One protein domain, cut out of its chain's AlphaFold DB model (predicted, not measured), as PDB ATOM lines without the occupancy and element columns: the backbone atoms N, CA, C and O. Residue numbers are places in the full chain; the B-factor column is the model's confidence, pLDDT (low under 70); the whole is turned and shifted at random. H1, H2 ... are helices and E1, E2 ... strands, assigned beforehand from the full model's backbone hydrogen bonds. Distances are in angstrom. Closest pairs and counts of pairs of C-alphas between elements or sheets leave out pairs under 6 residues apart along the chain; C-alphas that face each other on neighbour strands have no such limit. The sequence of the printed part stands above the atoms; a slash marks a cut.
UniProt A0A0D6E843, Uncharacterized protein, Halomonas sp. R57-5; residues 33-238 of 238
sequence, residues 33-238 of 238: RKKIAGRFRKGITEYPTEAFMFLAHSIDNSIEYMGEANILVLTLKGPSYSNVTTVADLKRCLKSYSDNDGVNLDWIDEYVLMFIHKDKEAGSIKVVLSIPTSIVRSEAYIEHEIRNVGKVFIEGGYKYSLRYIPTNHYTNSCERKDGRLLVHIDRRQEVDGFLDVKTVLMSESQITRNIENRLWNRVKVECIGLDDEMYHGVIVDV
ATOM      1  N   ARG A  33     194.275 178.479 182.080       54.62
ATOM      2  CA  ARG A  33     194.555 178.132 180.680       54.62
ATOM      3  C   ARG A  33     195.464 176.910 180.644       54.62
ATOM      4  O   ARG A  33     196.649 176.995 180.970       54.62
ATOM      5  N   LYS A  34     194.929 175.766 180.218       62.28
ATOM      6  CA  LYS A  34     195.715 174.541 180.021       62.28
ATOM      7  C   LYS A  34     196.143 174.460 178.555       62.28
ATOM      8  O   LYS A  34     195.300 174.285 177.675       62.28
ATOM      9  N   LYS A  35     197.449 174.590 178.290       63.41
ATOM     10  CA  LYS A  35     198.041 174.354 176.962       63.41
ATOM     11  C   LYS A  35     198.506 172.912 176.826       63.41
ATOM     12  O   LYS A  35     199.080 172.324 177.737       63.41
ATOM     13  N   ILE A  36     198.246 172.358 175.655       61.38
ATOM     14  CA  ILE A  36     198.313 170.937 175.368       61.38
ATOM     15  C   ILE A  36     199.065 170.765 174.060       61.38
ATOM     16  O   ILE A  36     198.538 171.114 173.008       61.38
ATOM     17  N   ALA A  37     200.276 170.224 174.108       60.34
ATOM     18  CA  ALA A  37     200.997 169.813 172.907       60.34
ATOM     19  C   ALA A  37     200.929 168.289 172.760       60.34
ATOM     20  O   ALA A  37     201.031 167.573 173.762       60.34
ATOM     21  N   GLY A  38     200.792 167.798 171.524       57.25
ATOM     22  CA  GLY A  38     200.694 166.361 171.241       57.25
ATOM     23  C   GLY A  38     201.886 165.543 171.755       57.25
ATOM     24  O   GLY A  38     201.710 164.409 172.180       57.25
ATOM     25  N   ARG A  39     203.083 166.144 171.826       54.44
ATOM     26  CA  ARG A  39     204.339 165.481 172.233       54.44
ATOM     27  C   ARG A  39     204.453 165.093 173.720       54.44
ATOM     28  O   ARG A  39     205.382 164.378 174.070       54.44
ATOM     29  N   PHE A  40     203.579 165.578 174.610       47.88
ATOM     30  CA  PHE A  40     203.796 165.480 176.070       47.88
ATOM     31  C   PHE A  40     202.779 164.628 176.838       47.88
ATOM     32  O   PHE A  40     202.653 164.772 178.053       47.88
ATOM     33  N   ARG A  41     201.998 163.775 176.174       52.59
ATOM     34  CA  ARG A  41     200.762 163.288 176.791       52.59
ATOM     35  C   ARG A  41     200.454 161.823 176.521       52.59
ATOM     36  O   ARG A  41     199.797 161.481 175.548       52.59
ATOM     37  N   LYS A  42     200.837 160.979 177.475       49.91
ATOM     38  CA  LYS A  42     200.556 159.535 177.484       49.91
ATOM     39  C   LYS A  42     199.198 159.151 178.105       49.91
ATOM     40  O   LYS A  42     198.997 158.008 178.489       49.91
ATOM     41  N   GLY A  43     198.260 160.091 178.218       53.66
ATOM     42  CA  GLY A  43     196.934 159.804 178.767       53.66
ATOM     43  C   GLY A  43     196.108 161.069 178.915       53.66
ATOM     44  O   GLY A  43     196.273 161.827 179.865       53.66
ATOM     45  N   ILE A  44     195.250 161.338 177.939       58.72
ATOM     46  CA  ILE A  44     194.435 162.553 177.907       58.72
ATOM     47  C   ILE A  44     192.989 162.146 178.152       58.72
ATOM     48  O   ILE A  44     192.136 162.221 177.279       58.72
ATOM     49  N   THR A  45     192.734 161.673 179.368       65.56
ATOM     50  CA  THR A  45     191.393 161.311 179.849       65.56
ATOM     51  C   THR A  45     190.569 162.505 180.304       65.56
ATOM     52  O   THR A  45     189.384 162.352 180.583       65.56
ATOM     53  N   GLU A  46     191.180 163.684 180.403       70.69
ATOM     54  CA  GLU A  46     190.579 164.833 181.087       70.69
ATOM     55  C   GLU A  46     189.911 165.841 180.141       70.69
ATOM     56  O   GLU A  46     189.557 166.920 180.586       70.69
ATOM     57  N   TYR A  47     189.801 165.578 178.839       76.75
ATOM     58  CA  TYR A  47     189.320 166.582 177.877       76.75
ATOM     59  C   TYR A  47     188.164 166.034 177.054       76.75
ATOM     60  O   TYR A  47     188.148 164.820 176.827       76.75
ATOM     61  N   PRO A  48     187.249 166.911 176.593       81.31
ATOM     62  CA  PRO A  48     186.135 166.508 175.747       81.31
ATOM     63  C   PRO A  48     186.608 165.641 174.583       81.31
ATOM     64  O   PRO A  48     187.643 165.928 173.960       81.31
ATOM     65  N   THR A  49     185.874 164.566 174.320       81.00
ATOM     66  CA  THR A  49     186.299 163.486 173.424       81.00
ATOM     67  C   THR A  49     186.624 164.013 172.028       81.00
ATOM     68  O   THR A  49     187.677 163.729 171.457       81.00
ATOM     69  N   GLU A  50     185.738 164.843 171.498       78.31
ATOM     70  CA  GLU A  50     185.802 165.426 170.170       78.31
ATOM     71  C   GLU A  50     186.875 166.511 170.046       78.31
ATOM     72  O   GLU A  50     187.592 166.553 169.043       78.31
ATOM     73  N   ALA A  51     187.070 167.331 171.086       76.81
ATOM     74  CA  ALA A  51     188.164 168.297 171.127       76.81
ATOM     75  C   ALA A  51     189.508 167.573 170.991       76.81
ATOM     76  O   ALA A  51     190.410 168.020 170.282       76.81
ATOM     77  N   PHE A  52     189.623 166.413 171.631       76.00
ATOM     78  CA  PHE A  52     190.844 165.639 171.634       76.00
ATOM     79  C   PHE A  52     191.182 164.993 170.272       76.00
ATOM     80  O   PHE A  52     192.361 164.885 169.924       76.00
ATOM     81  N   MET A  53     190.186 164.673 169.440       77.50
ATOM     82  CA  MET A  53     190.400 164.124 168.088       77.50
ATOM     83  C   MET A  53     191.250 165.032 167.194       77.50
ATOM     84  O   MET A  53     192.023 164.551 166.365       77.50
ATOM     85  N   PHE A  54     191.182 166.350 167.394       77.12
ATOM     86  CA  PHE A  54     192.012 167.299 166.651       77.12
ATOM     87  C   PHE A  54     193.511 167.158 166.944       77.12
ATOM     88  O   PHE A  54     194.332 167.532 166.107       77.12
ATOM     89  N   LEU A  55     193.896 166.593 168.092       74.38
ATOM     90  CA  LEU A  55     195.297 166.305 168.413       74.38
ATOM     91  C   LEU A  55     195.792 165.008 167.777       74.38
ATOM     92  O   LEU A  55     196.985 164.881 167.521       74.38
ATOM     93  N   ALA A  56     194.900 164.059 167.490       68.31
ATOM     94  CA  ALA A  56     195.293 162.743 166.992       68.31
ATOM     95  C   ALA A  56     195.925 162.776 165.590       68.31
ATOM     96  O   ALA A  56     196.728 161.903 165.253       68.31
ATOM     97  N   HIS A  57     195.605 163.803 164.798       69.12
ATOM     98  CA  HIS A  57     196.069 163.947 163.414       69.12
ATOM     99  C   HIS A  57     197.548 164.336 163.283       69.12
ATOM    100  O   HIS A  57     198.164 164.058 162.257       69.12
ATOM    101  N   SER A  58     198.122 165.019 164.281       72.94
ATOM    102  CA  SER A  58     199.527 165.442 164.256       72.94
ATOM    103  C   SER A  58     200.037 165.794 165.650       72.94
ATOM    104  O   SER A  58     199.411 166.570 166.370       72.94
ATOM    105  N   ILE A  59     201.239 165.319 165.994       69.81
ATOM    106  CA  ILE A  59     201.920 165.666 167.256       69.81
ATOM    107  C   ILE A  59     202.228 167.164 167.400       69.81
ATOM    108  O   ILE A  59     202.461 167.643 168.512       69.81
ATOM    109  N   ASP A  60     202.265 167.889 166.278       77.44
ATOM    110  CA  ASP A  60     202.529 169.327 166.238       77.44
ATOM    111  C   ASP A  60     201.247 170.155 166.360       77.44
ATOM    112  O   ASP A  60     201.317 171.386 166.472       77.44
ATOM    113  N   ASN A  61     200.083 169.498 166.358       82.50
ATOM    114  CA  ASN A  61     198.846 170.141 166.753       82.50
ATOM    115  C   ASN A  61     198.899 170.450 168.251       82.50
ATOM    116  O   ASN A  61     199.497 169.735 169.064       82.50
ATOM    117  N   SER A  62     198.251 171.544 168.624       83.81
ATOM    118  CA  SER A  62     198.072 171.894 170.024       83.81
ATOM    119  C   SER A  62     196.676 172.415 170.284       83.81
ATOM    120  O   SER A  62     196.007 172.936 169.390       83.81
ATOM    121  N   ILE A  63     196.260 172.254 171.531       83.50
ATOM    122  CA  ILE A  63     194.992 172.743 172.041       83.50
ATOM    123  C   ILE A  63     195.280 173.657 173.222       83.50
ATOM    124  O   ILE A  63     196.101 173.350 174.087       83.50
ATOM    125  N   GLU A  64     194.598 174.787 173.273       85.31
ATOM    126  CA  GLU A  64     194.460 175.565 174.493       85.31
ATOM    127  C   GLU A  64     192.996 175.493 174.900       85.31
ATOM    128  O   GLU A  64     192.094 175.754 174.102       85.31
ATOM    129  N   TYR A  65     192.779 175.044 176.129       78.44
ATOM    130  CA  TYR A  65     191.460 174.739 176.646       78.44
ATOM    131  C   TYR A  65     191.094 175.701 177.769       78.44
ATOM    132  O   TYR A  65     191.871 175.900 178.708       78.44
ATOM    133  N   MET A  66     189.900 176.279 177.664       79.00
ATOM    134  CA  MET A  66     189.362 177.253 178.603       79.00
ATOM    135  C   MET A  66     187.962 176.804 179.030       79.00
ATOM    136  O   MET A  66     186.957 177.297 178.514       79.00
ATOM    137  N   GLY A  67     187.915 175.844 179.963       68.62
ATOM    138  CA  GLY A  67     186.685 175.186 180.430       68.62
ATOM    139  C   GLY A  67     185.589 176.169 180.842       68.62
ATOM    140  O   GLY A  67     184.510 176.176 180.263       68.62
ATOM    141  N   GLU A  68     185.911 177.106 181.737       71.75
ATOM    142  CA  GLU A  68     184.963 178.118 182.238       71.75
ATOM    143  C   GLU A  68     184.472 179.123 181.189       71.75
ATOM    144  O   GLU A  68     183.520 179.860 181.445       71.75
ATOM    145  N   ALA A  69     185.097 179.186 180.015       75.25
ATOM    146  CA  ALA A  69     184.650 180.027 178.908       75.25
ATOM    147  C   ALA A  69     183.947 179.214 177.811       75.25
ATOM    148  O   ALA A  69     183.421 179.795 176.869       75.25
ATOM    149  N   ASN A  70     183.929 177.882 177.919       82.19
ATOM    150  CA  ASN A  70     183.593 176.966 176.833       82.19
ATOM    151  C   ASN A  70     184.374 177.262 175.546       82.19
ATOM    152  O   ASN A  70     183.794 177.228 174.464       82.19
ATOM    153  N   ILE A  71     185.659 177.617 175.652       85.94
ATOM    154  CA  ILE A  71     186.491 177.965 174.491       85.94
ATOM    155  C   ILE A  71     187.583 176.919 174.277       85.94
ATOM    156  O   ILE A  71     188.303 176.525 175.200       85.94
ATOM    157  N   LEU A  72     187.723 176.525 173.016       87.69
ATOM    158  CA  LEU A  72     188.784 175.682 172.500       87.69
ATOM    159  C   LEU A  72     189.581 176.469 171.465       87.69
ATOM    160  O   LEU A  72     189.033 176.966 170.483       87.69
ATOM    161  N   VAL A  73     190.890 176.550 171.652       89.31
ATOM    162  CA  VAL A  73     191.796 177.133 170.666       89.31
ATOM    163  C   VAL A  73     192.654 176.021 170.096       89.31
ATOM    164  O   VAL A  73     193.538 175.492 170.763       89.31
ATOM    165  N   LEU A  74     192.403 175.675 168.844       89.88
ATOM    166  CA  LEU A  74     193.175 174.697 168.102       89.88
ATOM    167  C   LEU A  74     194.278 175.416 167.332       89.88
ATOM    168  O   LEU A  74     194.012 176.377 166.615       89.88
ATOM    169  N   THR A  75     195.510 174.934 167.431       90.56
ATOM    170  CA  THR A  75     196.571 175.266 166.474       90.56
ATOM    171  C   THR A  75     196.879 174.004 165.692       90.56
ATOM    172  O   THR A  75     197.426 173.054 166.249       90.56
ATOM    173  N   LEU A  76     196.486 173.984 164.422       89.06
ATOM    174  CA  LEU A  76     196.522 172.809 163.560       89.06
ATOM    175  C   LEU A  76     197.555 173.014 162.456       89.06
ATOM    176  O   LEU A  76     197.565 174.052 161.791       89.06
ATOM    177  N   LYS A  77     198.433 172.031 162.258       86.81
ATOM    178  CA  LYS A  77     199.518 172.095 161.275       86.81
ATOM    179  C   LYS A  77     199.360 171.045 160.189       86.81
ATOM    180  O   LYS A  77     198.894 169.936 160.436       86.81
ATOM    181  N   GLY A  78     199.819 171.395 158.993       81.06
ATOM    182  CA  GLY A  78     199.903 170.475 157.865       81.06
ATOM    183  C   GLY A  78     198.865 170.724 156.764       81.06
ATOM    184  O   GLY A  78     197.916 171.497 156.927       81.06
ATOM    185  N   PRO A  79     199.045 170.065 155.607       80.38
ATOM    186  CA  PRO A  79     198.303 170.370 154.386       80.38
ATOM    187  C   PRO A  79     196.806 170.060 154.497       80.38
ATOM    188  O   PRO A  79     196.004 170.758 153.877       80.38
ATOM    189  N   SER A  80     196.416 169.084 155.325       79.44
ATOM    190  CA  SER A  80     195.014 168.694 155.529       79.44
ATOM    191  C   SER A  80     194.135 169.831 156.057       79.44
ATOM    192  O   SER A  80     192.928 169.798 155.845       79.44
ATOM    193  N   TYR A  81     194.727 170.840 156.704       86.12
ATOM    194  CA  TYR A  81     194.000 171.965 157.297       86.12
ATOM    195  C   TYR A  81     194.039 173.251 156.458       86.12
ATOM    196  O   TYR A  81     193.352 174.221 156.773       86.12
ATOM    197  N   SER A  82     194.807 173.274 155.367       82.25
ATOM    198  CA  SER A  82     195.020 174.472 154.534       82.25
ATOM    199  C   SER A  82     193.719 175.103 154.008       82.25
ATOM    200  O   SER A  82     193.592 176.332 153.931       82.25
ATOM    201  N   ASN A  83     192.720 174.267 153.723       84.81
ATOM    202  CA  ASN A  83     191.439 174.661 153.140       84.81
ATOM    203  C   ASN A  83     190.303 174.789 154.158       84.81
ATOM    204  O   ASN A  83     189.169 175.032 153.763       84.81
ATOM    205  N   VAL A  84     190.583 174.669 155.456       89.44
ATOM    206  CA  VAL A  84     189.543 174.805 156.478       89.44
ATOM    207  C   VAL A  84     189.019 176.240 156.500       89.44
ATOM    208  O   VAL A  84     189.793 177.202 156.593       89.44
ATOM    209  N   THR A  85     187.698 176.365 156.399       89.81
ATOM    210  CA  THR A  85     186.968 177.637 156.512       89.81
ATOM    211  C   THR A  85     185.727 177.539 157.394       89.81
ATOM    212  O   THR A  85     185.241 178.555 157.880       89.81
ATOM    213  N   THR A  86     185.237 176.324 157.633       90.44
ATOM    214  CA  THR A  86     184.011 176.046 158.383       90.44
ATOM    215  C   THR A  86     184.215 174.907 159.383       90.44
ATOM    216  O   THR A  86     185.192 174.158 159.307       90.44
ATOM    217  N   VAL A  87     183.253 174.735 160.295       88.94
ATOM    218  CA  VAL A  87     183.174 173.562 161.187       88.94
ATOM    219  C   VAL A  87     183.045 172.264 160.384       88.94
ATOM    220  O   VAL A  87     183.732 171.288 160.670       88.94
ATOM    221  N   ALA A  88     182.256 172.272 159.307       89.62
ATOM    222  CA  ALA A  88     182.105 171.112 158.431       89.62
ATOM    223  C   ALA A  88     183.432 170.697 157.768       89.62
ATOM    224  O   ALA A  88     183.694 169.505 157.599       89.62
ATOM    225  N   ASP A  89     184.298 171.657 157.421       90.25
ATOM    226  CA  ASP A  89     185.638 171.347 156.910       90.25
ATOM    227  C   ASP A  89     186.512 170.698 157.990       90.25
ATOM    228  O   ASP A  89     187.187 169.712 157.703       90.25
ATOM    229  N   LEU A  90     186.461 171.198 159.232       88.31
ATOM    230  CA  LEU A  90     187.160 170.592 160.374       88.31
ATOM    231  C   LEU A  90     186.703 169.154 160.615       88.31
ATOM    232  O   LEU A  90     187.540 168.258 160.723       88.31
ATOM    233  N   LYS A  91     185.386 168.919 160.634       88.06
ATOM    234  CA  LYS A  91     184.807 167.577 160.758       88.06
ATOM    235  C   LYS A  91     185.270 166.668 159.616       88.06
ATOM    236  O   LYS A  91     185.656 165.525 159.852       88.06
ATOM    237  N   ARG A  92     185.327 167.179 158.377       86.94
ATOM    238  CA  ARG A  92     185.829 166.430 157.209       86.94
ATOM    239  C   ARG A  92     187.294 166.018 157.371       86.94
ATOM    240  O   ARG A  92     187.639 164.908 156.970       86.94
ATOM    241  N   CYS A  93     188.135 166.860 157.976       84.25
ATOM    242  CA  CYS A  93     189.531 166.520 158.272       84.25
ATOM    243  C   CYS A  93     189.667 165.335 159.245       84.25
ATOM    244  O   CYS A  93     190.700 164.674 159.228       84.25
ATOM    245  N   LEU A  94     188.644 165.052 160.059       78.31
ATOM    246  CA  LEU A  94     188.637 163.968 161.047       78.31
ATOM    247  C   LEU A  94     187.922 162.693 160.573       78.31
ATOM    248  O   LEU A  94     187.909 161.698 161.293       78.31
ATOM    249  N   LYS A  95     187.361 162.673 159.355       70.25
ATOM    250  CA  LYS A  95     186.534 161.557 158.863       70.25
ATOM    251  C   LYS A  95     187.271 160.211 158.803       70.25
ATOM    252  O   LYS A  95     186.644 159.178 158.958       70.25
ATOM    253  N   SER A  96     188.595 160.190 158.639       63.75
ATOM    254  CA  SER A  96     189.373 158.938 158.689       63.75
ATOM    255  C   SER A  96     189.387 158.262 160.066       63.75
ATOM    256  O   SER A  96     189.874 157.142 160.180       63.75
ATOM    257  N   TYR A  97     188.885 158.940 161.100       62.69
ATOM    258  CA  TYR A  97     188.823 158.450 162.471       62.69
ATOM    259  C   TYR A  97     187.393 158.111 162.934       62.69
ATOM    260  O   TYR A  97     187.240 157.664 164.063       62.69
ATOM    261  N   SER A  98     186.354 158.305 162.102       56.66
ATOM    262  CA  SER A  98     184.956 158.020 162.488       56.66
ATOM    263  C   SER A  98     184.635 156.534 162.604       56.66
ATOM    264  O   SER A  98     183.719 156.164 163.330       56.66
ATOM    265  N   ASP A  99     185.363 155.692 161.871       53.38
ATOM    266  CA  ASP A  99     184.999 154.280 161.703       53.38
ATOM    267  C   ASP A  99     185.514 153.394 162.844       53.38
ATOM    268  O   ASP A  99     185.196 152.210 162.904       53.38
ATOM    269  N   ASN A 100     186.270 153.976 163.775       52.84
ATOM    270  CA  ASN A 100     186.802 153.297 164.940       52.84
ATOM    271  C   ASN A 100     186.295 153.998 166.217       52.84
ATOM    272  O   ASN A 100     186.526 155.185 166.433       52.84
ATOM    273  N   ASP A 101     185.648 153.224 167.092       53.75
ATOM    274  CA  ASP A 101     185.751 153.401 168.545       53.75
ATOM    275  C   ASP A 101     184.814 154.358 169.322       53.75
ATOM    276  O   ASP A 101     185.145 154.842 170.411       53.75
ATOM    277  N   GLY A 102     183.582 154.567 168.858       57.66
ATOM    278  CA  GLY A 102     182.526 155.156 169.703       57.66
ATOM    279  C   GLY A 102     182.692 156.652 170.006       57.66
ATOM    280  O   GLY A 102     182.013 157.184 170.889       57.66
ATOM    281  N   VAL A 103     183.559 157.338 169.258       69.50
ATOM    282  CA  VAL A 103     183.588 158.799 169.187       69.50
ATOM    283  C   VAL A 103     182.538 159.244 168.175       69.50
ATOM    284  O   VAL A 103     182.644 158.955 166.985       69.50
ATOM    285  N   ASN A 104     181.514 159.957 168.641       77.31
ATOM    286  CA  ASN A 104     180.514 160.523 167.752       77.31
ATOM    287  C   ASN A 104     181.008 161.881 167.242       77.31
ATOM    288  O   ASN A 104     180.936 162.882 167.954       77.31
ATOM    289  N   LEU A 105     181.505 161.919 166.003       79.88
ATOM    290  CA  LEU A 105     181.967 163.161 165.379       79.88
ATOM    291  C   LEU A 105     180.836 164.173 165.137       79.88
ATOM    292  O   LEU A 105     181.135 165.321 164.817       79.88
ATOM    293  N   ASP A 106     179.566 163.790 165.277       87.00
ATOM    294  CA  ASP A 106     178.436 164.719 165.147       87.00
ATOM    295  C   ASP A 106     178.451 165.804 166.227       87.00
ATOM    296  O   ASP A 106     178.025 166.921 165.961       87.00
ATOM    297  N   TRP A 107     179.078 165.558 167.384       88.25
ATOM    298  CA  TRP A 107     179.287 166.598 168.397       88.25
ATOM    299  C   TRP A 107     180.164 167.759 167.919       88.25
ATOM    300  O   TRP A 107     180.099 168.847 168.482       88.25
ATOM    301  N   ILE A 108     180.958 167.570 166.859       88.06
ATOM    302  CA  ILE A 108     181.722 168.665 166.250       88.06
ATOM    303  C   ILE A 108     180.778 169.704 165.633       88.06
ATOM    304  O   ILE A 108     181.106 170.889 165.646       88.06
ATOM    305  N   ASP A 109     179.613 169.292 165.128       89.94
ATOM    306  CA  ASP A 109     178.655 170.205 164.493       89.94
ATOM    307  C   ASP A 109     178.007 171.168 165.500       89.94
ATOM    308  O   ASP A 109     177.558 172.245 165.113       89.94
ATOM    309  N   GLU A 110     178.033 170.830 166.793       91.88
ATOM    310  CA  GLU A 110     177.535 171.679 167.882       91.88
ATOM    311  C   GLU A 110     178.497 172.824 168.246       91.88
ATOM    312  O   GLU A 110     178.148 173.727 169.015       91.88
ATOM    313  N   TYR A 111     179.719 172.821 167.707       90.25
ATOM    314  CA  TYR A 111     180.656 173.914 167.934       90.25
ATOM    315  C   TYR A 111     180.301 175.149 167.113       90.25
ATOM    316  O   TYR A 111     180.109 175.122 165.899       90.25
ATOM    317  N   VAL A 112     180.372 176.293 167.778       90.25
ATOM    318  CA  VAL A 112     180.349 177.612 167.164       90.25
ATOM    319  C   VAL A 112     181.772 177.995 166.780       90.25
ATOM    320  O   VAL A 112     182.646 178.188 167.631       90.25
ATOM    321  N   LEU A 113     182.011 178.145 165.478       90.88
ATOM    322  CA  LEU A 113     183.262 178.696 164.973       90.88
ATOM    323  C   LEU A 113     183.316 180.199 165.240       90.88
ATOM    324  O   LEU A 113     182.618 180.977 164.595       90.88
ATOM    325  N   MET A 114     184.181 180.607 166.165       90.25
ATOM    326  CA  MET A 114     184.364 182.018 166.490       90.25
ATOM    327  C   MET A 114     185.330 182.691 165.517       90.25
ATOM    328  O   MET A 114     185.114 183.833 165.114       90.25
ATOM    329  N   PHE A 115     186.422 182.006 165.164       90.50
ATOM    330  CA  PHE A 115     187.488 182.608 164.368       90.50
ATOM    331  C   PHE A 115     188.423 181.575 163.726       90.50
ATOM    332  O   PHE A 115     188.714 180.535 164.318       90.50
ATOM    333  N   ILE A 116     188.955 181.906 162.544       91.38
ATOM    334  CA  ILE A 116     190.059 181.188 161.892       91.38
ATOM    335  C   ILE A 116     191.130 182.194 161.486       91.38
ATOM    336  O   ILE A 116     190.864 183.141 160.749       91.38
ATOM    337  N   HIS A 117     192.366 181.930 161.893       92.25
ATOM    338  CA  HIS A 117     193.551 182.626 161.416       92.25
ATOM    339  C   HIS A 117     194.465 181.658 160.682       92.25
ATOM    340  O   HIS A 117     194.791 180.595 161.205       92.25
ATOM    341  N   LYS A 118     194.896 182.027 159.477       89.94
ATOM    342  CA  LYS A 118     195.846 181.237 158.696       89.94
ATOM    343  C   LYS A 118     197.221 181.878 158.791       89.94
ATOM    344  O   LYS A 118     197.400 183.002 158.331       89.94
ATOM    345  N   ASP A 119     198.171 181.133 159.331       87.25
ATOM    346  CA  ASP A 119     199.579 181.491 159.333       87.25
ATOM    347  C   ASP A 119     200.265 180.761 158.172       87.25
ATOM    348  O   ASP A 119     200.546 179.559 158.224       87.25
ATOM    349  N   LYS A 120     200.481 181.503 157.081       82.19
ATOM    350  CA  LYS A 120     201.110 180.973 155.866       82.19
ATOM    351  C   LYS A 120     202.600 180.699 156.055       82.19
ATOM    352  O   LYS A 120     203.114 179.812 155.385       82.19
ATOM    353  N   GLU A 121     203.272 181.433 156.941       82.19
ATOM    354  CA  GLU A 121     204.708 181.282 157.182       82.19
ATOM    355  C   GLU A 121     204.982 180.020 157.999       82.19
ATOM    356  O   GLU A 121     205.844 179.220 157.642       82.19
ATOM    357  N   ALA A 122     204.184 179.781 159.044       79.88
ATOM    358  CA  ALA A 122     204.296 178.582 159.870       79.88
ATOM    359  C   ALA A 122     203.571 177.350 159.292       79.88
ATOM    360  O   ALA A 122     203.623 176.276 159.898       79.88
ATOM    361  N   GLY A 123     202.856 177.494 158.168       83.94
ATOM    362  CA  GLY A 123     202.063 176.416 157.565       83.94
ATOM    363  C   GLY A 123     200.979 175.879 158.506       83.94
ATOM    364  O   GLY A 123     200.766 174.665 158.592       83.94
ATOM    365  N   SER A 124     200.335 176.774 159.259       89.25
ATOM    366  CA  SER A 124     199.397 176.415 160.322       89.25
ATOM    367  C   SER A 124     198.113 177.231 160.272       89.25
ATOM    368  O   SER A 124     198.055 178.316 159.691       89.25
ATOM    369  N   ILE A 125     197.063 176.706 160.892       91.88
ATOM    370  CA  ILE A 125     195.844 177.457 161.162       91.88
ATOM    371  C   ILE A 125     195.592 177.493 162.664       91.88
ATOM    372  O   ILE A 125     195.791 176.504 163.368       91.88
ATOM    373  N   LYS A 126     195.124 178.636 163.151       92.06
ATOM    374  CA  LYS A 126     194.582 178.792 164.493       92.06
ATOM    375  C   LYS A 126     193.069 178.900 164.386       92.06
ATOM    376  O   LYS A 126     192.568 179.799 163.716       92.06
ATOM    377  N   VAL A 127     192.354 177.997 165.033       91.56
ATOM    378  CA  VAL A 127     190.891 177.940 165.041       91.56
ATOM    379  C   VAL A 127     190.419 178.161 166.467       91.56
ATOM    380  O   VAL A 127     190.902 177.503 167.383       91.56
ATOM    381  N   VAL A 128     189.485 179.084 166.657       91.62
ATOM    382  CA  VAL A 128     188.824 179.308 167.942       91.62
ATOM    383  C   VAL A 128     187.394 178.811 167.823       91.62
ATOM    384  O   VAL A 128     186.626 179.309 166.997       91.62
ATOM    385  N   LEU A 129     187.060 177.817 168.635       91.19
ATOM    386  CA  LEU A 129     185.742 177.212 168.723       91.19
ATOM    387  C   LEU A 129     185.161 177.464 170.112       91.19
ATOM    388  O   LEU A 129     185.898 177.569 171.094       91.19
ATOM    389  N   SER A 130     183.838 177.508 170.193       90.06
ATOM    390  CA  SER A 130     183.115 177.470 171.457       90.06
ATOM    391  C   SER A 130     181.958 176.489 171.385       90.06
ATOM    392  O   SER A 130     181.416 176.279 170.305       90.06
ATOM    393  N   ILE A 131     181.582 175.886 172.510       89.00
ATOM    394  CA  ILE A 131     180.397 175.028 172.601       89.00
ATOM    395  C   ILE A 131     179.325 175.704 173.477       89.00
ATOM    396  O   ILE A 131     179.645 176.224 174.556       89.00
ATOM    397  N   PRO A 132     178.047 175.738 173.053       90.56
ATOM    398  CA  PRO A 132     176.987 176.317 173.870       90.56
ATOM    399  C   PRO A 132     176.820 175.573 175.201       90.56
ATOM    400  O   PRO A 132     176.778 174.344 175.243       90.56
ATOM    401  N   THR A 133     176.640 176.310 176.302       88.25
ATOM    402  CA  THR A 133     176.426 175.712 177.636       88.25
ATOM    403  C   THR A 133     175.200 174.795 177.677       88.25
ATOM    404  O   THR A 133     175.210 173.803 178.399       88.25
ATOM    405  N   SER A 134     174.161 175.092 176.890       90.62
ATOM    406  CA  SER A 134     172.969 174.244 176.775       90.62
ATOM    407  C   SER A 134     173.280 172.857 176.218       90.62
ATOM    408  O   SER A 134     172.652 171.891 176.634       90.62
ATOM    409  N   ILE A 135     174.256 172.751 175.310       91.88
ATOM    410  CA  ILE A 135     174.712 171.468 174.773       91.88
ATOM    411  C   ILE A 135     175.521 170.727 175.832       91.88
ATOM    412  O   ILE A 135     175.217 169.574 176.119       91.88
ATOM    413  N   VAL A 136     176.472 171.405 176.485       89.06
ATOM    414  CA  VAL A 136     177.312 170.803 177.541       89.06
ATOM    415  C   VAL A 136     176.475 170.236 178.693       89.06
ATOM    416  O   VAL A 136     176.817 169.200 179.252       89.06
ATOM    417  N   ARG A 137     175.367 170.903 179.038       90.19
ATOM    418  CA  ARG A 137     174.428 170.471 180.089       90.19
ATOM    419  C   ARG A 137     173.354 169.498 179.604       90.19
ATOM    420  O   ARG A 137     172.524 169.065 180.399       90.19
ATOM    421  N   SER A 138     173.322 169.173 178.314       92.69
ATOM    422  CA  SER A 138     172.367 168.195 177.803       92.69
ATOM    423  C   SER A 138     172.740 166.791 178.280       92.69
ATOM    424  O   SER A 138     173.908 166.406 178.274       92.69
ATOM    425  N   GLU A 139     171.736 166.003 178.660       92.31
ATOM    426  CA  GLU A 139     171.935 164.619 179.109       92.31
ATOM    427  C   GLU A 139     172.627 163.770 178.033       92.31
ATOM    428  O   GLU A 139     173.530 163.005 178.347       92.31
ATOM    429  N   ALA A 140     172.305 163.994 176.755       91.88
ATOM    430  CA  ALA A 140     172.943 163.305 175.635       91.88
ATOM    431  C   ALA A 140     174.458 163.571 175.546       91.88
ATOM    432  O   ALA A 140     175.229 162.641 175.294       91.88
ATOM    433  N   TYR A 141     174.898 164.817 175.756       91.88
ATOM    434  CA  TYR A 141     176.325 165.150 175.761       91.88
ATOM    435  C   TYR A 141     177.020 164.601 177.009       91.88
ATOM    436  O   TYR A 141     178.112 164.042 176.910       91.88
ATOM    437  N   ILE A 142     176.365 164.686 178.172       93.00
ATOM    438  CA  ILE A 142     176.892 164.121 179.420       93.00
ATOM    439  C   ILE A 142     177.096 162.611 179.272       93.00
ATOM    440  O   ILE A 142     178.195 162.121 179.514       93.00
ATOM    441  N   GLU A 143     176.090 161.874 178.803       91.38
ATOM    442  CA  GLU A 143     176.201 160.438 178.534       91.38
ATOM    443  C   GLU A 143     177.336 160.109 177.565       91.38
ATOM    444  O   GLU A 143     178.070 159.138 177.774       91.38
ATOM    445  N   HIS A 144     177.491 160.910 176.507       89.31
ATOM    446  CA  HIS A 144     178.579 160.740 175.555       89.31
ATOM    447  C   HIS A 144     179.941 160.848 176.243       89.31
ATOM    448  O   HIS A 144     180.773 159.954 176.093       89.31
ATOM    449  N   GLU A 145     180.166 161.900 177.025       89.25
ATOM    450  CA  GLU A 145     181.443 162.104 177.704       89.25
ATOM    451  C   GLU A 145     181.700 161.058 178.792       89.25
ATOM    452  O   GLU A 145     182.817 160.548 178.895       89.25
ATOM    453  N   ILE A 146     180.668 160.647 179.536       90.94
ATOM    454  CA  ILE A 146     180.753 159.599 180.564       90.94
ATOM    455  C   ILE A 146     181.196 158.260 179.969       90.94
ATOM    456  O   ILE A 146     182.125 157.627 180.483       90.94
ATOM    457  N   ARG A 147     180.634 157.862 178.822       87.50
ATOM    458  CA  ARG A 147     181.069 156.654 178.091       87.50
ATOM    459  C   ARG A 147     182.532 156.706 177.650       87.50
ATOM    460  O   ARG A 147     183.105 155.668 177.323       87.50
ATOM    461  N   ASN A 148     183.136 157.893 177.617       82.75
ATOM    462  CA  ASN A 148     184.510 158.096 177.181       82.75
ATOM    463  C   ASN A 148     185.510 158.387 178.318       82.75
ATOM    464  O   ASN A 148     186.709 158.520 178.057       82.75
ATOM    465  N   VAL A 149     185.066 158.431 179.578       86.00
ATOM    466  CA  VAL A 149     185.967 158.521 180.739       86.00
ATOM    467  C   VAL A 149     186.867 157.281 180.806       86.00
ATOM    468  O   VAL A 149     186.423 156.165 180.565       86.00
ATOM    469  N   GLY A 150     188.154 157.477 181.115       75.38
ATOM    470  CA  GLY A 150     189.143 156.389 181.194       75.38
ATOM    471  C   GLY A 150     189.737 155.966 179.844       75.38
ATOM    472  O   GLY A 150     190.756 155.276 179.813       75.38
ATOM    473  N   LYS A 151     189.184 156.434 178.719       74.50
ATOM    474  CA  LYS A 151     189.767 156.190 177.394       74.50
ATOM    475  C   LYS A 151     191.005 157.048 177.165       74.50
ATOM    476  O   LYS A 151     190.983 158.266 177.355       74.50
ATOM    477  N   VAL A 152     192.076 156.411 176.702       68.25
ATOM    478  CA  VAL A 152     193.346 157.063 176.374       68.25
ATOM    479  C   VAL A 152     193.693 156.917 174.902       68.25
ATOM    480  O   VAL A 152     193.290 155.974 174.222       68.25
ATOM    481  N   PHE A 153     194.521 157.843 174.437       65.44
ATOM    482  CA  PHE A 153     195.198 157.746 173.158       65.44
ATOM    483  C   PHE A 153     196.691 157.626 173.433       65.44
ATOM    484  O   PHE A 153     197.240 158.398 174.224       65.44
ATOM    485  N   ILE A 154     197.329 156.652 172.795       60.41
ATOM    486  CA  ILE A 154     198.767 156.410 172.896       60.41
ATOM    487  C   ILE A 154     199.434 156.890 171.612       60.41
ATOM    488  O   ILE A 154     198.856 156.833 170.529       60.41
ATOM    489  N   GLU A 155     200.664 157.373 171.722       59.94
ATOM    490  CA  GLU A 155     201.494 157.663 170.559       59.94
ATOM    491  C   GLU A 155     201.756 156.384 169.746       59.94
ATOM    492  O   GLU A 155     202.284 155.394 170.248       59.94
ATOM    493  N   GLY A 156     201.369 156.381 168.470       56.75
ATOM    494  CA  GLY A 156     201.636 155.259 167.582       56.75
ATOM    495  C   GLY A 156     203.138 155.103 167.336       56.75
ATOM    496  O   GLY A 156     203.799 156.039 166.897       56.75
ATOM    497  N   GLY A 157     203.679 153.898 167.554       51.06
ATOM    498  CA  GLY A 157     205.114 153.611 167.386       51.06
ATOM    499  C   GLY A 157     205.657 153.773 165.957       51.06
ATOM    500  O   GLY A 157     206.865 153.858 165.762       51.06
ATOM    501  N   TYR A 158     204.785 153.857 164.949       44.84
ATOM    502  CA  TYR A 158     205.155 154.138 163.565       44.84
ATOM    503  C   TYR A 158     204.213 155.200 162.993       44.84
ATOM    504  O   TYR A 158     203.053 154.910 162.713       44.84
ATOM    505  N   LYS A 159     204.763 156.399 162.752       47.16
ATOM    506  CA  LYS A 159     204.115 157.656 162.320       47.16
ATOM    507  C   LYS A 159     203.546 158.475 163.476       47.16
ATOM    508  O   LYS A 159     202.749 157.976 164.255       47.16
ATOM    509  N   TYR A 160     203.930 159.753 163.478       52.56
ATOM    510  CA  TYR A 160     203.522 160.890 164.315       52.56
ATOM    511  C   TYR A 160     201.999 161.090 164.475       52.56
ATOM    512  O   TYR A 160     201.452 162.143 164.150       52.56
ATOM    513  N   SER A 161     201.306 160.067 164.946       52.97
ATOM    514  CA  SER A 161     199.858 159.977 165.060       52.97
ATOM    515  C   SER A 161     199.523 159.357 166.405       52.97
ATOM    516  O   SER A 161     200.229 158.463 166.874       52.97
ATOM    517  N   LEU A 162     198.463 159.845 167.038       58.31
ATOM    518  CA  LEU A 162     197.956 159.225 168.256       58.31
ATOM    519  C   LEU A 162     196.959 158.142 167.847       58.31
ATOM    520  O   LEU A 162     196.048 158.394 167.057       58.31
ATOM    521  N   ARG A 163     197.151 156.931 168.362       57.12
ATOM    522  CA  ARG A 163     196.246 155.806 168.169       57.12
ATOM    523  C   ARG A 163     195.326 155.698 169.378       57.12
ATOM    524  O   ARG A 163     195.771 155.741 170.524       57.12
ATOM    525  N   TYR A 164     194.044 155.542 169.098       58.56
ATOM    526  CA  TYR A 164     193.060 155.181 170.101       58.56
ATOM    527  C   TYR A 164     193.285 153.733 170.553       58.56
ATOM    528  O   TYR A 164     193.526 152.864 169.707       58.56
ATOM    529  N   ILE A 165     193.207 153.462 171.857       55.94
ATOM    530  CA  ILE A 165     193.136 152.074 172.317       55.94
ATOM    531  C   ILE A 165     191.669 151.695 172.535       55.94
ATOM    532  O   ILE A 165     191.030 152.241 173.445       55.94
ATOM    533  N   PRO A 166     191.113 150.785 171.713       53.00
ATOM    534  CA  PRO A 166     189.806 150.201 171.961       53.00
ATOM    535  C   PRO A 166     189.796 149.439 173.263       53.00
ATOM    536  O   PRO A 166     190.207 148.290 173.363       53.00
ATOM    537  N   THR A 167     189.249 150.113 174.262       53.31
ATOM    538  CA  THR A 167     188.877 149.527 175.532       53.31
ATOM    539  C   THR A 167     187.513 148.886 175.354       53.31
ATOM    540  O   THR A 167     186.469 149.502 175.543       53.31
ATOM    541  N   ASN A 168     187.520 147.616 174.947       48.88
ATOM    542  CA  ASN A 168     186.322 146.801 174.715       48.88
ATOM    543  C   ASN A 168     185.512 146.491 175.997       48.88
ATOM    544  O   ASN A 168     184.624 145.640 175.963       48.88
ATOM    545  N   HIS A 169     185.821 147.121 177.137       53.84
ATOM    546  CA  HIS A 169     185.458 146.593 178.455       53.84
ATOM    547  C   HIS A 169     184.841 147.586 179.443       53.84
ATOM    548  O   HIS A 169     184.468 147.157 180.531       53.84
ATOM    549  N   TYR A 170     184.682 148.869 179.104       64.69
ATOM    550  CA  TYR A 170     184.152 149.830 180.077       64.69
ATOM    551  C   TYR A 170     182.626 149.903 180.048       64.69
ATOM    552  O   TYR A 170     182.015 150.289 179.053       64.69
ATOM    553  N   THR A 171     182.016 149.561 181.179       80.25
ATOM    554  CA  THR A 171     180.570 149.590 181.459       80.25
ATOM    555  C   THR A 171     180.078 150.982 181.871       80.25
ATOM    556  O   THR A 171     179.053 151.119 182.547       80.25
ATOM    557  N   ASN A 172     180.804 152.031 181.462       89.81
ATOM    558  CA  ASN A 172     180.493 153.403 181.832       89.81
ATOM    559  C   ASN A 172     179.080 153.770 181.379       89.81
ATOM    560  O   ASN A 172     178.714 153.586 180.214       89.81
ATOM    561  N   SER A 173     178.290 154.313 182.293       92.12
ATOM    562  CA  SER A 173     176.880 154.587 182.037       92.12
ATOM    563  C   SER A 173     176.360 155.749 182.869       92.12
ATOM    564  O   SER A 173     176.962 156.156 183.867       92.12
ATOM    565  N   CYS A 174     175.225 156.283 182.427       92.75
ATOM    566  CA  CYS A 174     174.411 157.198 183.205       92.75
ATOM    567  C   CYS A 174     173.030 156.581 183.419       92.75
ATOM    568  O   CYS A 174     172.499 155.925 182.523       92.75
ATOM    569  N   GLU A 175     172.446 156.815 184.587       93.12
ATOM    570  CA  GLU A 175     171.089 156.392 184.921       93.12
ATOM    571  C   GLU A 175     170.369 157.528 185.643       93.12
ATOM    572  O   GLU A 175     170.885 158.099 186.606       93.12
ATOM    573  N   ARG A 176     169.148 157.854 185.215       92.62
ATOM    574  CA  ARG A 176     168.314 158.818 185.930       92.62
ATOM    575  C   ARG A 176     167.497 158.110 187.006       92.62
ATOM    576  O   ARG A 176     166.617 157.312 186.696       92.62
ATOM    577  N   LYS A 177     167.736 158.463 188.269       92.12
ATOM    578  CA  LYS A 177     167.040 157.902 189.433       92.12
ATOM    579  C   LYS A 177     166.629 159.008 190.393       92.12
ATOM    580  O   LYS A 177     167.438 159.860 190.749       92.12
ATOM    581  N   ASP A 178     165.354 159.022 190.778       90.94
ATOM    582  CA  ASP A 178     164.780 160.018 191.697       90.94
ATOM    583  C   ASP A 178     165.077 161.478 191.286       90.94
ATOM    584  O   ASP A 178     165.373 162.345 192.108       90.94
ATOM    585  N   GLY A 179     165.047 161.747 189.977       88.19
ATOM    586  CA  GLY A 179     165.334 163.065 189.399       88.19
ATOM    587  C   GLY A 179     166.820 163.429 189.308       88.19
ATOM    588  O   GLY A 179     167.148 164.440 188.689       88.19
ATOM    589  N   ARG A 180     167.723 162.605 189.847       91.19
ATOM    590  CA  ARG A 180     169.178 162.798 189.791       91.19
ATOM    591  C   ARG A 180     169.788 161.968 188.670       91.19
ATOM    592  O   ARG A 180     169.317 160.869 188.389       91.19
ATOM    593  N   LEU A 181     170.838 162.490 188.044       94.94
ATOM    594  CA  LEU A 181     171.610 161.758 187.046       94.94
ATOM    595  C   LEU A 181     172.793 161.079 187.744       94.94
ATOM    596  O   LEU A 181     173.731 161.741 188.188       94.94
ATOM    597  N   LEU A 182     172.703 159.762 187.888       95.69
ATOM    598  CA  LEU A 182     173.749 158.911 188.440       95.69
ATOM    599  C   LEU A 182     174.739 158.549 187.340       95.69
ATOM    600  O   LEU A 182     174.342 158.308 186.202       95.69
ATOM    601  N   VAL A 183     176.019 158.492 187.687       95.38
ATOM    602  CA  VAL A 183     177.090 158.074 186.783       95.38
ATOM    603  C   VAL A 183     177.849 156.903 187.380       95.38
ATOM    604  O   VAL A 183     178.174 156.886 188.567       95.38
ATOM    605  N   HIS A 184     178.134 155.932 186.527       94.81
ATOM    606  CA  HIS A 184     178.858 154.718 186.858       94.81
ATOM    607  C   HIS A 184     180.085 154.655 185.958       94.81
ATOM    608  O   HIS A 184     179.934 154.666 184.738       94.81
ATOM    609  N   ILE A 185     181.281 154.622 186.543       92.81
ATOM    610  CA  ILE A 185     182.550 154.643 185.804       92.81
ATOM    611  C   ILE A 185     183.399 153.442 186.206       92.81
ATOM    612  O   ILE A 185     183.687 153.278 187.389       92.81
ATOM    613  N   ASP A 186     183.849 152.656 185.228       90.94
ATOM    614  CA  ASP A 186     184.893 151.657 185.443       90.94
ATOM    615  C   ASP A 186     186.184 152.378 185.839       90.94
ATOM    616  O   ASP A 186     186.653 153.307 185.174       90.94
ATOM    617  N   ARG A 187     186.753 151.970 186.968       89.06
ATOM    618  CA  ARG A 187     187.960 152.589 187.508       89.06
ATOM    619  C   ARG A 187     189.191 152.272 186.680       89.06
ATOM    620  O   ARG A 187     190.197 152.966 186.815       89.06
ATOM    621  N   ARG A 188     189.162 151.221 185.869       85.50
ATOM    622  CA  ARG A 188     190.293 150.820 185.044       85.50
ATOM    623  C   ARG A 188     190.496 151.823 183.918       85.50
ATOM    624  O   ARG A 188     189.572 152.278 183.257       85.50
ATOM    625  N   GLN A 189     191.753 152.159 183.710       81.25
ATOM    626  CA  GLN A 189     192.220 152.990 182.624       81.25
ATOM    627  C   GLN A 189     193.409 152.285 181.990       81.25
ATOM    628  O   GLN A 189     194.313 151.815 182.682       81.25
ATOM    629  N   GLU A 190     193.437 152.248 180.667       76.56
ATOM    630  CA  GLU A 190     194.631 151.838 179.947       76.56
ATOM    631  C   GLU A 190     195.618 153.004 179.897       76.56
ATOM    632  O   GLU A 190     195.233 154.162 179.765       76.56
ATOM    633  N   VAL A 191     196.904 152.720 180.045       72.62
ATOM    634  CA  VAL A 191     197.991 153.694 179.975       72.62
ATOM    635  C   VAL A 191     199.150 153.097 179.195       72.62
ATOM    636  O   VAL A 191     199.348 151.883 179.167       72.62
ATOM    637  N   ASP A 192     199.939 153.962 178.573       64.94
ATOM    638  CA  ASP A 192     201.128 153.541 177.843       64.94
ATOM    639  C   ASP A 192     202.213 153.025 178.799       64.94
ATOM    640  O   ASP A 192     202.746 153.769 179.631       64.94
ATOM    641  N   GLY A 193     202.549 151.743 178.699       61.00
ATOM    642  CA  GLY A 193     203.730 151.165 179.324       61.00
ATOM    643  C   GLY A 193     204.944 151.243 178.397       61.00
ATOM    644  O   GLY A 193     204.842 151.487 177.206       61.00
ATOM    645  N   PHE A 194     206.140 151.016 178.945       53.84
ATOM    646  CA  PHE A 194     207.402 151.142 178.196       53.84
ATOM    647  C   PHE A 194     207.490 150.248 176.938       53.84
ATOM    648  O   PHE A 194     208.227 150.579 176.015       53.84
ATOM    649  N   LEU A 195     206.759 149.127 176.908       56.06
ATOM    650  CA  LEU A 195     206.735 148.162 175.797       56.06
ATOM    651  C   LEU A 195     205.326 147.642 175.462       56.06
ATOM    652  O   LEU A 195     205.184 146.911 174.487       56.06
ATOM    653  N   ASP A 196     204.315 147.959 176.276       63.34
ATOM    654  CA  ASP A 196     202.958 147.415 176.148       63.34
ATOM    655  C   ASP A 196     201.938 148.320 176.852       63.34
ATOM    656  O   ASP A 196     202.311 149.115 177.717       63.34
ATOM    657  N   VAL A 197     200.657 148.178 176.523       70.06
ATOM    658  CA  VAL A 197     199.548 148.849 177.209       70.06
ATOM    659  C   VAL A 197     199.375 148.236 178.600       70.06
ATOM    660  O   VAL A 197     199.335 147.018 178.759       70.06
ATOM    661  N   LYS A 198     199.275 149.071 179.636       75.62
ATOM    662  CA  LYS A 198     199.019 148.634 181.015       75.62
ATOM    663  C   LYS A 198     197.665 149.125 181.489       75.62
ATOM    664  O   LYS A 198     197.291 150.252 181.196       75.62
ATOM    665  N   THR A 199     196.981 148.332 182.301       79.88
ATOM    666  CA  THR A 199     195.767 148.769 182.998       79.88
ATOM    667  C   THR A 199     196.118 149.257 184.402       79.88
ATOM    668  O   THR A 199     196.823 148.574 185.145       79.88
ATOM    669  N   VAL A 200     195.626 150.437 184.772       81.88
ATOM    670  CA  VAL A 200     195.761 151.035 186.107       81.88
ATOM    671  C   VAL A 200     194.389 151.400 186.659       81.88
ATOM    672  O   VAL A 200     193.463 151.651 185.894       81.88
ATOM    673  N   LEU A 201     194.255 151.442 187.985       87.31
ATOM    674  CA  LEU A 201     193.039 151.923 188.637       87.31
ATOM    675  C   LEU A 201     193.133 153.429 188.864       87.31
ATOM    676  O   LEU A 201     194.065 153.911 189.509       87.31
ATOM    677  N   MET A 202     192.143 154.160 188.368       88.12
ATOM    678  CA  MET A 202     191.944 155.564 188.680       88.12
ATOM    679  C   MET A 202     191.466 155.714 190.134       88.12
ATOM    680  O   MET A 202     190.645 154.937 190.644       88.12
ATOM    681  N   SER A 203     191.988 156.731 190.819       89.81
ATOM    682  CA  SER A 203     191.454 157.194 192.098       89.81
ATOM    683  C   SER A 203     190.137 157.944 191.895       89.81
ATOM    684  O   SER A 203     189.867 158.472 190.816       89.81
ATOM    685  N   GLU A 204     189.354 158.082 192.966       93.31
ATOM    686  CA  GLU A 204     188.164 158.942 192.984       93.31
ATOM    687  C   GLU A 204     188.465 160.343 192.442       93.31
ATOM    688  O   GLU A 204     187.813 160.822 191.519       93.31
ATOM    689  N   SER A 205     189.518 160.978 192.963       90.00
ATOM    690  CA  SER A 205     189.918 162.326 192.561       90.00
ATOM    691  C   SER A 205     190.283 162.429 191.080       90.00
ATOM    692  O   SER A 205     190.032 163.463 190.465       90.00
ATOM    693  N   GLN A 206     190.855 161.374 190.488       88.31
ATOM    694  CA  GLN A 206     191.135 161.322 189.054       88.31
ATOM    695  C   GLN A 206     189.845 161.193 188.242       88.31
ATOM    696  O   GLN A 206     189.692 161.909 187.256       88.31
ATOM    697  N   ILE A 207     188.911 160.333 188.658       90.50
ATOM    698  CA  ILE A 207     187.634 160.124 187.959       90.50
ATOM    699  C   ILE A 207     186.774 161.386 188.016       90.50
ATOM    700  O   ILE A 207     186.381 161.885 186.963       90.50
ATOM    701  N   THR A 208     186.565 161.954 189.206       92.12
ATOM    702  CA  THR A 208     185.843 163.222 189.404       92.12
ATOM    703  C   THR A 208     186.438 164.317 188.520       92.12
ATOM    704  O   THR A 208     185.735 164.921 187.714       92.12
ATOM    705  N   ARG A 209     187.765 164.503 188.567       88.62
ATOM    706  CA  ARG A 209     188.457 165.498 187.737       88.62
ATOM    707  C   ARG A 209     188.315 165.224 186.237       88.62
ATOM    708  O   ARG A 209     188.223 166.175 185.460       88.62
ATOM    709  N   ASN A 210     188.346 163.962 185.808       88.69
ATOM    710  CA  ASN A 210     188.149 163.604 184.405       88.69
ATOM    711  C   ASN A 210     186.742 163.996 183.951       88.69
ATOM    712  O   ASN A 210     186.619 164.679 182.940       88.69
ATOM    713  N   ILE A 211     185.710 163.617 184.709       90.69
ATOM    714  CA  ILE A 211     184.314 163.953 184.403       90.69
ATOM    715  C   ILE A 211     184.147 165.472 184.314       90.69
ATOM    716  O   ILE A 211     183.693 165.979 183.293       90.69
ATOM    717  N   GLU A 212     184.570 166.213 185.340       89.81
ATOM    718  CA  GLU A 212     184.368 167.663 185.396       89.81
ATOM    719  C   GLU A 212     185.077 168.392 184.252       89.81
ATOM    720  O   GLU A 212     184.465 169.225 183.587       89.81
ATOM    721  N   ASN A 213     186.337 168.054 183.946       85.75
ATOM    722  CA  ASN A 213     187.033 168.712 182.838       85.75
ATOM    723  C   ASN A 213     186.439 168.339 181.467       85.75
ATOM    724  O   ASN A 213     186.383 169.200 180.589       85.75
ATOM    725  N   ARG A 214     185.968 167.099 181.277       87.50
ATOM    726  CA  ARG A 214     185.248 166.691 180.056       87.50
ATOM    727  C   ARG A 214     183.923 167.432 179.899       87.50
ATOM    728  O   ARG A 214     183.556 167.816 178.796       87.50
ATOM    729  N   LEU A 215     183.262 167.733 181.013       89.19
ATOM    730  CA  LEU A 215     182.044 168.543 181.073       89.19
ATOM    731  C   LEU A 215     182.328 170.037 181.276       89.19
ATOM    732  O   LEU A 215     181.517 170.780 181.829       89.19
ATOM    733  N   TRP A 216     183.493 170.499 180.823       86.44
ATOM    734  CA  TRP A 216     183.860 171.911 180.789       86.44
ATOM    735  C   TRP A 216     183.850 172.654 182.117       86.44
ATOM    736  O   TRP A 216     183.763 173.880 182.152       86.44
ATOM    737  N   ASN A 217     183.992 171.922 183.220       85.75
ATOM    738  CA  ASN A 217     183.824 172.423 184.580       85.75
ATOM    739  C   ASN A 217     182.488 173.181 184.748       85.75
ATOM    740  O   ASN A 217     182.370 174.093 185.564       85.75
ATOM    741  N   ARG A 218     181.477 172.838 183.933       86.62
ATOM    742  CA  ARG A 218     180.115 173.405 183.976       86.62
ATOM    743  C   ARG A 218     179.155 172.608 184.825       86.62
ATOM    744  O   ARG A 218     178.060 173.090 185.118       86.62
ATOM    745  N   VAL A 219     179.586 171.406 185.147       87.56
ATOM    746  CA  VAL A 219     178.874 170.386 185.876       87.56
ATOM    747  C   VAL A 219     179.824 169.908 186.961       87.56
ATOM    748  O   VAL A 219     181.023 169.759 186.705       87.56
ATOM    749  N   LYS A 220     179.295 169.701 188.164       90.94
ATOM    750  CA  LYS A 220     180.020 169.051 189.252       90.94
ATOM    751  C   LYS A 220     179.608 167.597 189.334       90.94
ATOM    752  O   LYS A 220     178.500 167.232 188.940       90.94
ATOM    753  N   VAL A 221     180.487 166.775 189.885       93.62
ATOM    754  CA  VAL A 221     180.138 165.400 190.234       93.62
ATOM    755  C   VAL A 221     180.494 165.132 191.687       93.62
ATOM    756  O   VAL A 221     181.613 165.378 192.133       93.62
ATOM    757  N   GLU A 222     179.518 164.640 192.438       95.38
ATOM    758  CA  GLU A 222     179.706 164.205 193.817       95.38
ATOM    759  C   GLU A 222     179.876 162.690 193.845       95.38
ATOM    760  O   GLU A 222     179.004 161.956 193.380       95.38
ATOM    761  N   CYS A 223     180.995 162.217 194.396       96.12
ATOM    762  CA  CYS A 223     181.196 160.794 194.646       96.12
ATOM    763  C   CYS A 223     180.247 160.334 195.758       96.12
ATOM    764  O   CYS A 223     180.231 160.910 196.846       96.12
ATOM    765  N   ILE A 224     179.478 159.281 195.491       96.06
ATOM    766  CA  ILE A 224     178.598 158.637 196.475       96.06
ATOM    767  C   ILE A 224     179.076 157.233 196.860       96.06
ATOM    768  O   ILE A 224     178.591 156.670 197.840       96.06
ATOM    769  N   GLY A 225     180.023 156.666 196.112       95.31
ATOM    770  CA  GLY A 225     180.614 155.368 196.403       95.31
ATOM    771  C   GLY A 225     181.760 155.024 195.456       95.31
ATOM    772  O   GLY A 225     181.774 155.429 194.297       95.31
ATOM    773  N   LEU A 226     182.716 154.253 195.963       95.12
ATOM    774  CA  LEU A 226     183.845 153.728 195.206       95.12
ATOM    775  C   LEU A 226     184.168 152.330 195.733       95.12
ATOM    776  O   LEU A 226     184.420 152.173 196.929       95.12
ATOM    777  N   ASP A 227     184.194 151.342 194.851       91.81
ATOM    778  CA  ASP A 227     184.729 150.006 195.123       91.81
ATOM    779  C   ASP A 227     185.885 149.695 194.165       91.81
ATOM    780  O   ASP A 227     186.322 150.579 193.435       91.81
ATOM    781  N   ASP A 228     186.449 148.487 194.185       86.12
ATOM    782  CA  ASP A 228     187.630 148.130 193.382       86.12
ATOM    783  C   ASP A 228     187.398 148.131 191.862       86.12
ATOM    784  O   ASP A 228     188.364 148.240 191.102       86.12
ATOM    785  N   GLU A 229     186.147 148.087 191.409       89.00
ATOM    786  CA  GLU A 229     185.787 148.046 189.991       89.00
ATOM    787  C   GLU A 229     185.159 149.357 189.522       89.00
ATOM    788  O   GLU A 229     185.481 149.846 188.438       89.00
ATOM    789  N   MET A 230     184.298 149.954 190.344       92.88
ATOM    790  CA  MET A 230     183.379 151.004 189.934       92.88
ATOM    791  C   MET A 230     183.432 152.232 190.840       92.88
ATOM    792  O   MET A 230     183.518 152.177 192.068       92.88
ATOM    793  N   TYR A 231     183.336 153.384 190.189       95.38
ATOM    794  CA  TYR A 231     183.002 154.662 190.794       95.38
ATOM    795  C   TYR A 231     181.521 154.956 190.571       95.38
ATOM    796  O   TYR A 231     181.008 154.818 189.457       95.38
ATOM    797  N   HIS A 232     180.863 155.412 191.632       96.38
ATOM    798  CA  HIS A 232     179.479 155.852 191.644       96.38
ATOM    799  C   HIS A 232     179.431 157.338 191.988       96.38
ATOM    800  O   HIS A 232     179.830 157.748 193.081       96.38
ATOM    801  N   GLY A 233     178.907 158.140 191.067       96.44
ATOM    802  CA  GLY A 233     178.765 159.579 191.243       96.44
ATOM    803  C   GLY A 233     177.355 160.073 190.964       96.44
ATOM    804  O   GLY A 233     176.541 159.393 190.339       96.44
ATOM    805  N   VAL A 234     177.080 161.292 191.408       96.56
ATOM    806  CA  VAL A 234     175.875 162.052 191.082       96.56
ATOM    807  C   VAL A 234     176.304 163.320 190.369       96.56
ATOM    808  O   VAL A 234     177.125 164.075 190.885       96.56
ATOM    809  N   ILE A 235     175.729 163.569 189.200       93.88
ATOM    810  CA  ILE A 235     175.884 164.842 188.508       93.88
ATOM    811  C   ILE A 235     175.061 165.908 189.236       93.88
ATOM    812  O   ILE A 235     173.849 165.764 189.418       93.88
ATOM    813  N   VAL A 236     175.738 166.978 189.638       90.12
ATOM    814  CA  VAL A 236     175.164 168.150 190.297       90.12
ATOM    815  C   VAL A 236     175.352 169.360 189.388       90.12
ATOM    816  O   VAL A 236     176.475 169.722 189.027       90.12
ATOM    817  N   ASP A 237     174.238 169.975 188.997       70.94
ATOM    818  CA  ASP A 237     174.263 171.212 188.219       70.94
ATOM    819  C   ASP A 237     174.841 172.367 189.049       70.94
ATOM    820  O   ASP A 237     174.597 172.475 190.255       70.94
ATOM    821  N   VAL A 238     175.605 173.232 188.375       58.28
ATOM    822  CA  VAL A 238     176.165 174.480 188.928       58.28
ATOM    823  C   VAL A 238     175.309 175.678 188.543       58.28
ATOM    824  O   VAL A 238     174.939 175.788 187.345       58.28
TER     825      VAL A 238
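What this domain is: This is residues 33 to 238 of the 238 residues of an uncharacterized protein of Halomonas sp. R57-5 (UniProt A0A0D6E843). Two lobes lie side by side: in one, H1 is over a face of the five-stranded sheet E1 E2 E3 E5 E4, with the helical hairpin H2 and H3 next to H1; in the other, H5 and H6 cover one face of the strongly twisted sheet E8 E9 E13 E12. H4 lies on the way between the lobes, and there are two small hairpins, E6 with E7 near the end of H1, and E10 with E11, where E10 continues E9. The printed part has 206 residues, with six named helices and 13 named strands in the order E1 H1 E2 E3 H2 H3 E4 E5 H4 H5 E6 E7 E8 E9 E10 E11 H6 E12 E13; the sheets are antiparallel and the class is mixed. The whole is compact, with a radius of gyration of the C-alphas of 17.0 A and spans of 54 by 42 by 30 A.

How they stand to each other: The largest sheet runs E1 (34 to 37), E2 (62 to 66), E3 (71 to 77), E5 (124 to 130), E4 (112 to 119); N 36 and O 63 are 2.8 A apart, N 64 and O 73 2.8 A, N 74 and O 127 2.8 A, N 117 and O 126 2.8 A. H1 (49 to 56) is on it at a height of 9.3 A. H2 (87 to 93) only grazes it and touches H3 (105 to 110), closest C-alphas Lys 91 and Ile 108 at 6.4 A, a hairpin; E3, H2, H3, E4 form a split strand-helix-strand unit, two same-way strands with E5 between, its crossover right-handed. H4 (133 to 136) is close to but not clearly touching H5 (139 to 147), C-alphas 135 and 141 at 6.6 A. H5 and H6 (204 to 214) make two layers, helices on one face of the sheet E8 (173 to 177), E9 (180 to 186), E13 (230 to 237), E12 (219 to 226), where N 175 and O 182, N 185 and O 231, and N 222 and O 234 are each 2.9 A apart. The hairpins E6 (153 to 155) with E7 (162 to 164) and E10 (188 to 192) with E11 (197 to 201) have N 154 and O 163 at 2.9 A and N 189 and O 200 at 2.8 A. Every O i to N i+4 pair is within hydrogen-bond range in H2, H5 and H6; H1 has 1 of 4, with 5 of 5 O i to N i+3, H3 0 of 2, with 3 of 3, and H4 is too short.

Where its parts are: E1 begins at C-alpha 34, (195.715, 174.541, 180.021), and E13, 22.2 A long, ends at C-alpha 237, (174.263, 171.212, 188.219). E4 is 21.1 A long and H6 15.4 A.

The domain as a whole: The C-alphas of Glu 121 and Asp 178, the two farthest apart, are 56.9 A apart. The printed part has no cut; the links E1 to H1 and H2 to H3 are long. Mean pLDDT of the printed part is 79.9, and 50 residues are under 70, among them 33 to 45 and 152 to 170.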